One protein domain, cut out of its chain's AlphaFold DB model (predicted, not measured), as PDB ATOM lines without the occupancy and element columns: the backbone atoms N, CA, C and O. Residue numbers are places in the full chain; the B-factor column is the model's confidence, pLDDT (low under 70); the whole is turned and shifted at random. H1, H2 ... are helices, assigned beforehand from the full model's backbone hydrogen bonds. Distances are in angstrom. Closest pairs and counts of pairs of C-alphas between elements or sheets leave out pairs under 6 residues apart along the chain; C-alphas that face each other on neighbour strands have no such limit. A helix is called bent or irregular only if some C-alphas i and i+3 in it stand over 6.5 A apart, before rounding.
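What this domain is: This is residues 7 to 61 of the 120 residues of the protein "tRNA uridine-5-carboxymethylaminomethyl(34) synthesis enzyme MnmG" of Pseudomonas sp. HMWF010 (UniProt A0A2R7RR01). One long helix, H4, bent near its middle, makes the longest axis; its second arm, H4b, sticks out as a handle from residue 48 on, while its first arm, H4a, belongs to a small head. In that head the three short helices H1, H2 and H3 follow one another along a chain path that folds back, with H1 packed on the end of H4a near the bend and H2 and H3 in a corner farther from H4b. The printed part has 55 residues, with four named helices in the order H1, H2, H3, H4 and no named strand; the class is all helix. The whole is only just loose, close to extended, with a radius of gyration of the C-alphas of 14.7 A, and spans 48 by 19 by 13 A.

Where its parts are: H4 takes residues 32 to 60 and by its hydrogen bonds was assigned as one helix, but it is bent: C-alphas 43 and 46 are 7.2 A apart. Its arm H4a, residues 32 to 43, is 16.7 A long from first to last C-alpha and begins with C-alpha 32 at (-43.889, -14.330, -42.374). Its arm H4b, residues 46 to 60, is 21.1 A long and ends with C-alpha 60 at (-8.790, -27.319, -25.388). H1 is residues 7 to 10, with C-alpha 7 at (-37.431, -22.136, -29.504). H2 is residues 17 to 21, and H3 is residues 25 to 29.

How they stand to each other: H4a and H4b stand at a steep tilt of 48 degrees. H1 touches H4a, which meets it with residues 38 to 43 alone; the closest C-alphas are those of Leu 10 and Ala 42, 5.5 A apart. H2 and H4a are close but not clearly touching, the closest C-alphas being those of Leu 17 and Arg 35 at 6.9 A. H1 and H2 are also close but not clearly touching, with Leu 10 and Leu 17 the closest at 7.5 A between C-alphas. H2 and H3 touch only at the corner by their link, with the C-alphas of Ala 21 and Val 27 closest at 5.3 A. H3 and H4a are only just apart, their closest C-alphas 8.1 A from each other. H4b touches no helix and is apart from H1, H2 and H3. Every O i to N i+4 pair is within hydrogen-bond range in H2, H4a and H4b; H3 has 0 of 1 such pairs but 2 of 2 O i to N i+3 pairs within range, and H1 is too short for an O i to N i+4 pair.

The domain as a whole: The outline is a rod, and the two C-alphas farthest apart are those of Pro 25 and Asp 61, at 48.1 A. Residues 48 to 61, of which 48 to 60 belong to H4, stand free; the body without them has 41 residues and spans 29 by 19 by 11 A. The links H2 to H3 and H3 to H4 are tight, H1 to H2 is short, and no link is long. The printed part has no cut. Its mean pLDDT is 90.1, and no printed residue is under 70.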
ATOM      1  N   PHE A   7     -38.569 -21.892 -28.622       87.94
ATOM      2  CA  PHE A   7     -37.431 -22.136 -29.504       87.94
ATOM      3  C   PHE A   7     -36.935 -23.586 -29.401       87.94
ATOM      4  O   PHE A   7     -36.757 -24.261 -30.411       87.94
ATOM      5  N   ALA A   8     -36.814 -24.120 -28.184       87.44
ATOM      6  CA  ALA A   8     -36.471 -25.519 -27.954       87.44
ATOM      7  C   ALA A   8     -37.564 -26.492 -28.427       87.44
ATOM      8  O   ALA A   8     -37.264 -27.644 -28.734       87.44
ATOM      9  N   MET A   9     -38.829 -26.063 -28.464       88.44
ATOM     10  CA  MET A   9     -39.916 -26.860 -29.035       88.44
ATOM     11  C   MET A   9     -39.845 -26.904 -30.566       88.44
ATOM     12  O   MET A   9     -40.064 -27.962 -31.138       88.44
ATOM     13  N   LEU A  10     -39.480 -25.806 -31.226       90.75
ATOM     14  CA  LEU A  10     -39.330 -25.740 -32.688       90.75
ATOM     15  C   LEU A  10     -38.139 -26.552 -33.226       90.75
ATOM     16  O   LEU A  10     -38.037 -26.784 -34.426       90.75
ATOM     17  N   ALA A  11     -37.252 -27.034 -32.353       86.75
ATOM     18  CA  ALA A  11     -36.206 -27.982 -32.733       86.75
ATOM     19  C   ALA A  11     -36.749 -29.395 -33.048       86.75
ATOM     20  O   ALA A  11     -36.005 -30.238 -33.555       86.75
ATOM     21  N   TYR A  12     -38.017 -29.687 -32.724       86.56
ATOM     22  CA  TYR A  12     -38.666 -30.953 -33.061       86.56
ATOM     23  C   TYR A  12     -39.363 -30.853 -34.429       86.56
ATOM     24  O   TYR A  12     -40.088 -29.892 -34.670       86.56
ATOM     25  N   PRO A  13     -39.190 -31.845 -35.322       79.25
ATOM     26  CA  PRO A  13     -39.650 -31.758 -36.712       79.25
ATOM     27  C   PRO A  13     -41.177 -31.686 -36.871       79.25
ATOM     28  O   PRO A  13     -41.666 -31.316 -37.932       79.25
ATOM     29  N   ASP A  14     -41.933 -32.059 -35.840       85.31
ATOM     30  CA  ASP A  14     -43.393 -32.015 -35.783       85.31
ATOM     31  C   ASP A  14     -43.953 -30.721 -35.161       85.31
ATOM     32  O   ASP A  14     -45.173 -30.563 -35.059       85.31
ATOM     33  N   VAL A  15     -43.090 -29.778 -34.764       89.69
ATOM     34  CA  VAL A  15     -43.488 -28.505 -34.154       89.69
ATOM     35  C   VAL A  15     -43.174 -27.349 -35.098       89.69
ATOM     36  O   VAL A  15     -42.018 -27.056 -35.378       89.69
ATOM     37  N   THR A  16     -44.218 -26.645 -35.535       91.69
ATOM     38  CA  THR A  16     -44.120 -25.432 -36.361       91.69
ATOM     39  C   THR A  16     -44.752 -24.241 -35.651       91.69
ATOM     40  O   THR A  16     -45.619 -24.400 -34.787       91.69
ATOM     41  N   LEU A  17     -44.376 -23.022 -36.027       92.56
ATOM     42  CA  LEU A  17     -45.011 -21.799 -35.546       92.56
ATOM     43  C   LEU A  17     -46.487 -21.721 -35.949       92.56
ATOM     44  O   LEU A  17     -47.254 -21.049 -35.263       92.56
ATOM     45  N   ASP A  18     -46.906 -22.382 -37.031       90.75
ATOM     46  CA  ASP A  18     -48.327 -22.521 -37.380       90.75
ATOM     47  C   ASP A  18     -49.066 -23.380 -36.348       90.75
ATOM     48  O   ASP A  18     -50.125 -22.991 -35.861       90.75
ATOM     49  N   ARG A  19     -48.468 -24.503 -35.930       90.69
ATOM     50  CA  ARG A  19     -49.011 -25.356 -34.866       90.69
ATOM     51  C   ARG A  19     -49.066 -24.619 -33.530       90.69
ATOM     52  O   ARG A  19     -50.034 -24.744 -32.786       90.69
ATOM     53  N   LEU A  20     -48.033 -23.836 -33.224       90.44
ATOM     54  CA  LEU A  20     -47.981 -23.039 -32.000       90.44
ATOM     55  C   LEU A  20     -48.980 -21.877 -32.013       90.44
ATOM     56  O   LEU A  20     -49.439 -21.485 -30.942       90.44
ATOM     57  N   ALA A  21     -49.376 -21.374 -33.186       91.56
ATOM     58  CA  ALA A  21     -50.399 -20.337 -33.308       91.56
ATOM     59  C   ALA A  21     -51.803 -20.816 -32.891       91.56
ATOM     60  O   ALA A  21     -52.633 -19.992 -32.513       91.56
ATOM     61  N   GLU A  22     -52.064 -22.132 -32.883       91.56
ATOM     62  CA  GLU A  22     -53.296 -22.706 -32.315       91.56
ATOM     63  C   GLU A  22     -53.395 -22.472 -30.791       91.56
ATOM     64  O   GLU A  22     -54.493 -22.429 -30.237       91.56
ATOM     65  N   VAL A  23     -52.252 -22.311 -30.111       90.44
ATOM     66  CA  VAL A  23     -52.150 -22.115 -28.652       90.44
ATOM     67  C   VAL A  23     -51.845 -20.658 -28.294       90.44
ATOM     68  O   VAL A  23     -52.398 -20.139 -27.326       90.44
ATOM     69  N   TRP A  24     -50.987 -20.001 -29.078       91.12
ATOM     70  CA  TRP A  24     -50.588 -18.598 -28.935       91.12
ATOM     71  C   TRP A  24     -50.902 -17.827 -30.221       91.12
ATOM     72  O   TRP A  24     -50.031 -17.684 -31.089       91.12
ATOM     73  N   PRO A  25     -52.141 -17.327 -30.376       91.12
ATOM     74  CA  PRO A  25     -52.587 -16.670 -31.602       91.12
ATOM     75  C   PRO A  25     -51.742 -15.458 -31.997       91.12
ATOM     76  O   PRO A  25     -51.685 -15.111 -33.175       91.12
ATOM     77  N   GLU A  26     -51.040 -14.827 -31.053       91.31
ATOM     78  CA  GLU A  26     -50.156 -13.691 -31.311       91.31
ATOM     79  C   GLU A  26     -49.035 -14.040 -32.304       91.31
ATOM     80  O   GLU A  26     -48.602 -13.173 -33.061       91.31
ATOM     81  N   VAL A  27     -48.611 -15.309 -32.371       90.12
ATOM     82  CA  VAL A  27     -47.607 -15.796 -33.336       90.12
ATOM     83  C   VAL A  27     -48.059 -15.571 -34.782       90.12
ATOM     84  O   VAL A  27     -47.234 -15.289 -35.651       90.12
ATOM     85  N   SER A  28     -49.367 -15.641 -35.049       89.62
ATOM     86  CA  SER A  28     -49.930 -15.407 -36.388       89.62
ATOM     87  C   SER A  28     -49.833 -13.946 -36.841       89.62
ATOM     88  O   SER A  28     -49.938 -13.660 -38.031       89.62
ATOM     89  N   THR A  29     -49.602 -13.020 -35.905       93.94
ATOM     90  CA  THR A  29     -49.472 -11.582 -36.192       93.94
ATOM     91  C   THR A  29     -48.058 -11.189 -36.620       93.94
ATOM     92  O   THR A  29     -47.835 -10.067 -37.076       93.94
ATOM     93  N   TRP A  30     -47.087 -12.093 -36.469       93.44
ATOM     94  CA  TRP A  30     -45.699 -11.840 -36.831       93.44
ATOM     95  C   TRP A  30     -45.508 -11.869 -38.346       93.44
ATOM     96  O   TRP A  30     -46.203 -12.575 -39.074       93.44
ATOM     97  N   ASN A  31     -44.513 -11.124 -38.823       95.88
ATOM     98  CA  ASN A  31     -44.147 -11.128 -40.234       95.88
ATOM     99  C   ASN A  31     -43.712 -12.537 -40.676       95.88
ATOM    100  O   ASN A  31     -42.905 -13.173 -39.999       95.88
ATOM    101  N   THR A  32     -44.193 -12.997 -41.832       92.38
ATOM    102  CA  THR A  32     -43.889 -14.330 -42.374       92.38
ATOM    103  C   THR A  32     -42.390 -14.617 -42.474       92.38
ATOM    104  O   THR A  32     -41.967 -15.695 -42.073       92.38
ATOM    105  N   ALA A  33     -41.575 -13.654 -42.913       94.06
ATOM    106  CA  ALA A  33     -40.124 -13.830 -43.016       94.06
ATOM    107  C   ALA A  33     -39.458 -14.000 -41.640       94.06
ATOM    108  O   ALA A  33     -38.492 -14.743 -41.500       94.06
ATOM    109  N   VAL A  34     -39.991 -13.343 -40.604       93.69
ATOM    110  CA  VAL A  34     -39.514 -13.519 -39.223       93.69
ATOM    111  C   VAL A  34     -39.873 -14.911 -38.711       93.69
ATOM    112  O   VAL A  34     -39.045 -15.558 -38.081       93.69
ATOM    113  N   ARG A  35     -41.089 -15.389 -39.001       93.12
ATOM    114  CA  ARG A  35     -41.530 -16.739 -38.616       93.12
ATOM    115  C   ARG A  35     -40.650 -17.808 -39.267       93.12
ATOM    116  O   ARG A  35     -40.124 -18.660 -38.563       93.12
ATOM    117  N   GLU A  36     -40.428 -17.700 -40.575       92.12
ATOM    118  CA  GLU A  36     -39.555 -18.605 -41.332       92.12
ATOM    119  C   GLU A  36     -38.127 -18.623 -40.769       92.12
ATOM    120  O   GLU A  36     -37.578 -19.692 -40.502       92.12
ATOM    121  N   GLN A  37     -37.545 -17.451 -40.498       93.38
ATOM    122  CA  GLN A  37     -36.205 -17.358 -39.919       93.38
ATOM    123  C   GLN A  37     -36.117 -18.047 -38.549       93.38
ATOM    124  O   GLN A  37     -35.154 -18.767 -38.293       93.38
ATOM    125  N   ILE A  38     -37.115 -17.863 -37.678       92.94
ATOM    126  CA  ILE A  38     -37.145 -18.494 -36.349       92.94
ATOM    127  C   ILE A  38     -37.220 -20.022 -36.466       92.94
ATOM    128  O   ILE A  38     -36.512 -20.715 -35.737       92.94
ATOM    129  N   GLU A  39     -38.053 -20.555 -37.362       91.56
ATOM    130  CA  GLU A  39     -38.152 -22.005 -37.581       91.56
ATOM    131  C   GLU A  39     -36.834 -22.591 -38.094       91.56
ATOM    132  O   GLU A  39     -36.367 -23.607 -37.576       91.56
ATOM    133  N   ILE A  40     -36.198 -21.919 -39.058       90.62
ATOM    134  CA  ILE A  40     -34.881 -22.305 -39.573       90.62
ATOM    135  C   ILE A  40     -33.855 -22.301 -38.435       90.62
ATOM    136  O   ILE A  40     -33.181 -23.303 -38.196       90.62
ATOM    137  N   GLU A  41     -33.734 -21.198 -37.700       91.94
ATOM    138  CA  GLU A  41     -32.761 -21.078 -36.614       91.94
ATOM    139  C   GLU A  41     -32.965 -22.143 -35.535       91.94
ATOM    140  O   GLU A  41     -31.994 -22.773 -35.115       91.94
ATOM    141  N   ALA A  42     -34.209 -22.394 -35.125       91.69
ATOM    142  CA  ALA A  42     -34.526 -23.404 -34.124       91.69
ATOM    143  C   ALA A  42     -34.175 -24.823 -34.593       91.69
ATOM    144  O   ALA A  42     -33.574 -25.591 -33.835       91.69
ATOM    145  N   ALA A  43     -34.470 -25.155 -35.854       88.88
ATOM    146  CA  ALA A  43     -34.135 -26.452 -36.438       88.88
ATOM    147  C   ALA A  43     -32.614 -26.704 -36.467       88.88
ATOM    148  O   ALA A  43     -32.161 -27.832 -36.251       88.88
ATOM    149  N   TYR A  44     -31.810 -25.658 -36.693       89.81
ATOM    150  CA  TYR A  44     -30.350 -25.771 -36.778       89.81
ATOM    151  C   TYR A  44     -29.607 -25.518 -35.461       89.81
ATOM    152  O   TYR A  44     -28.456 -25.946 -35.338       89.81
ATOM    153  N   ALA A  45     -30.225 -24.882 -34.463       88.75
ATOM    154  CA  ALA A  45     -29.563 -24.480 -33.220       88.75
ATOM    155  C   ALA A  45     -28.845 -25.642 -32.519       88.75
ATOM    156  O   ALA A  45     -27.660 -25.544 -32.209       88.75
ATOM    157  N   GLY A  46     -29.512 -26.792 -32.375       86.19
ATOM    158  CA  GLY A  46     -28.910 -27.966 -31.737       86.19
ATOM    159  C   GLY A  46     -27.700 -28.531 -32.493       86.19
ATOM    160  O   GLY A  46     -26.763 -29.047 -31.878       86.19
ATOM    161  N   TYR A  47     -27.688 -28.424 -33.825       86.81
ATOM    162  CA  TYR A  47     -26.547 -28.840 -34.641       86.81
ATOM    163  C   TYR A  47     -25.379 -27.865 -34.503       86.81
ATOM    164  O   TYR A  47     -24.239 -28.301 -34.330       86.81
ATOM    165  N   LEU A  48     -25.660 -26.561 -34.546       87.88
ATOM    166  CA  LEU A  48     -24.653 -25.513 -34.402       87.88
ATOM    167  C   LEU A  48     -24.009 -25.539 -33.015       87.88
ATOM    168  O   LEU A  48     -22.790 -25.421 -32.906       87.88
ATOM    169  N   ASP A  49     -24.795 -25.762 -31.966       89.19
ATOM    170  CA  ASP A  49     -24.277 -25.869 -30.603       89.19
ATOM    171  C   ASP A  49     -23.380 -27.097 -30.435       89.19
ATOM    172  O   ASP A  49     -22.311 -27.000 -29.830       89.19
ATOM    173  N   ARG A  50     -23.738 -28.235 -31.047       88.25
ATOM    174  CA  ARG A  50     -22.864 -29.418 -31.066       88.25
ATOM    175  C   ARG A  50     -21.555 -29.142 -31.805       88.25
ATOM    176  O   ARG A  50     -20.493 -29.440 -31.271       88.25
ATOM    177  N   GLN A  51     -21.613 -28.521 -32.983       88.69
ATOM    178  CA  GLN A  51     -20.406 -28.159 -33.735       88.69
ATOM    179  C   GLN A  51     -19.504 -27.188 -32.962       88.69
ATOM    180  O   GLN A  51     -18.281 -27.335 -32.980       88.69
ATOM    181  N   ARG A  52     -20.087 -26.211 -32.255       89.38
ATOM    182  CA  ARG A  52     -19.337 -25.296 -31.383       89.38
ATOM    183  C   ARG A  52     -18.659 -26.043 -30.241       89.38
ATOM    184  O   ARG A  52     -17.468 -25.833 -30.022       89.38
ATOM    185  N   ALA A  53     -19.383 -26.934 -29.564       90.31
ATOM    186  CA  ALA A  53     -18.840 -27.741 -28.476       90.31
ATOM    187  C   ALA A  53     -17.687 -28.645 -28.948       90.31
ATOM    188  O   ALA A  53     -16.658 -28.726 -28.276       90.31
ATOM    189  N   ASP A  54     -17.815 -29.263 -30.126       87.50
ATOM    190  CA  ASP A  54     -16.756 -30.075 -30.733       87.50
ATOM    191  C   ASP A  54     -15.510 -29.223 -31.038       87.50
ATOM    192  O   ASP A  54     -14.390 -29.593 -30.676       87.50
ATOM    193  N   ALA A  55     -15.695 -28.036 -31.628       87.31
ATOM    194  CA  ALA A  55     -14.604 -27.104 -31.916       87.31
ATOM    195  C   ALA A  55     -13.929 -26.561 -30.643       87.31
ATOM    196  O   ALA A  55     -12.720 -26.342 -30.618       87.31
ATOM    197  N   GLU A  56     -14.684 -26.316 -29.572       90.62
ATOM    198  CA  GLU A  56     -14.137 -25.931 -28.264       90.62
ATOM    199  C   GLU A  56     -13.389 -27.071 -27.583       90.62
ATOM    200  O   GLU A  56     -12.340 -26.841 -26.984       90.62
ATOM    201  N   SER A  57     -13.894 -28.303 -27.672       88.81
ATOM    202  CA  SER A  57     -13.176 -29.469 -27.162       88.81
ATOM    203  C   SER A  57     -11.837 -29.627 -27.869       88.81
ATOM    204  O   SER A  57     -10.823 -29.793 -27.204       88.81
ATOM    205  N   LEU A  58     -11.823 -29.510 -29.197       87.31
ATOM    206  CA  LEU A  58     -10.597 -29.636 -29.969       87.31
ATOM    207  C   LEU A  58      -9.594 -28.519 -29.651       87.31
ATOM    208  O   LEU A  58      -8.409 -28.796 -29.503       87.31
ATOM    209  N   ARG A  59     -10.079 -27.281 -29.471       89.25
ATOM    210  CA  ARG A  59      -9.257 -26.143 -29.026       89.25
ATOM    211  C   ARG A  59      -8.607 -26.384 -27.666       89.25
ATOM    212  O   ARG A  59      -7.437 -26.073 -27.484       89.25
ATOM    213  N   ARG A  60      -9.341 -26.964 -26.711       92.44
ATOM    214  CA  ARG A  60      -8.790 -27.319 -25.388       92.44
ATOM    215  C   ARG A  60      -7.685 -28.373 -25.468       92.44
ATOM    216  O   ARG A  60      -6.822 -28.399 -24.599       92.44
ATOM    217  N   ASP A  61      -7.715 -29.214 -26.494       93.94
ATOM    218  CA  ASP A  61      -6.735 -30.273 -26.726       93.94
ATOM    219  C   ASP A  61      -5.573 -29.837 -27.646       93.94
ATOM    220  O   ASP A  61      -4.735 -30.666 -27.992       93.94
TER     221      ASP A  61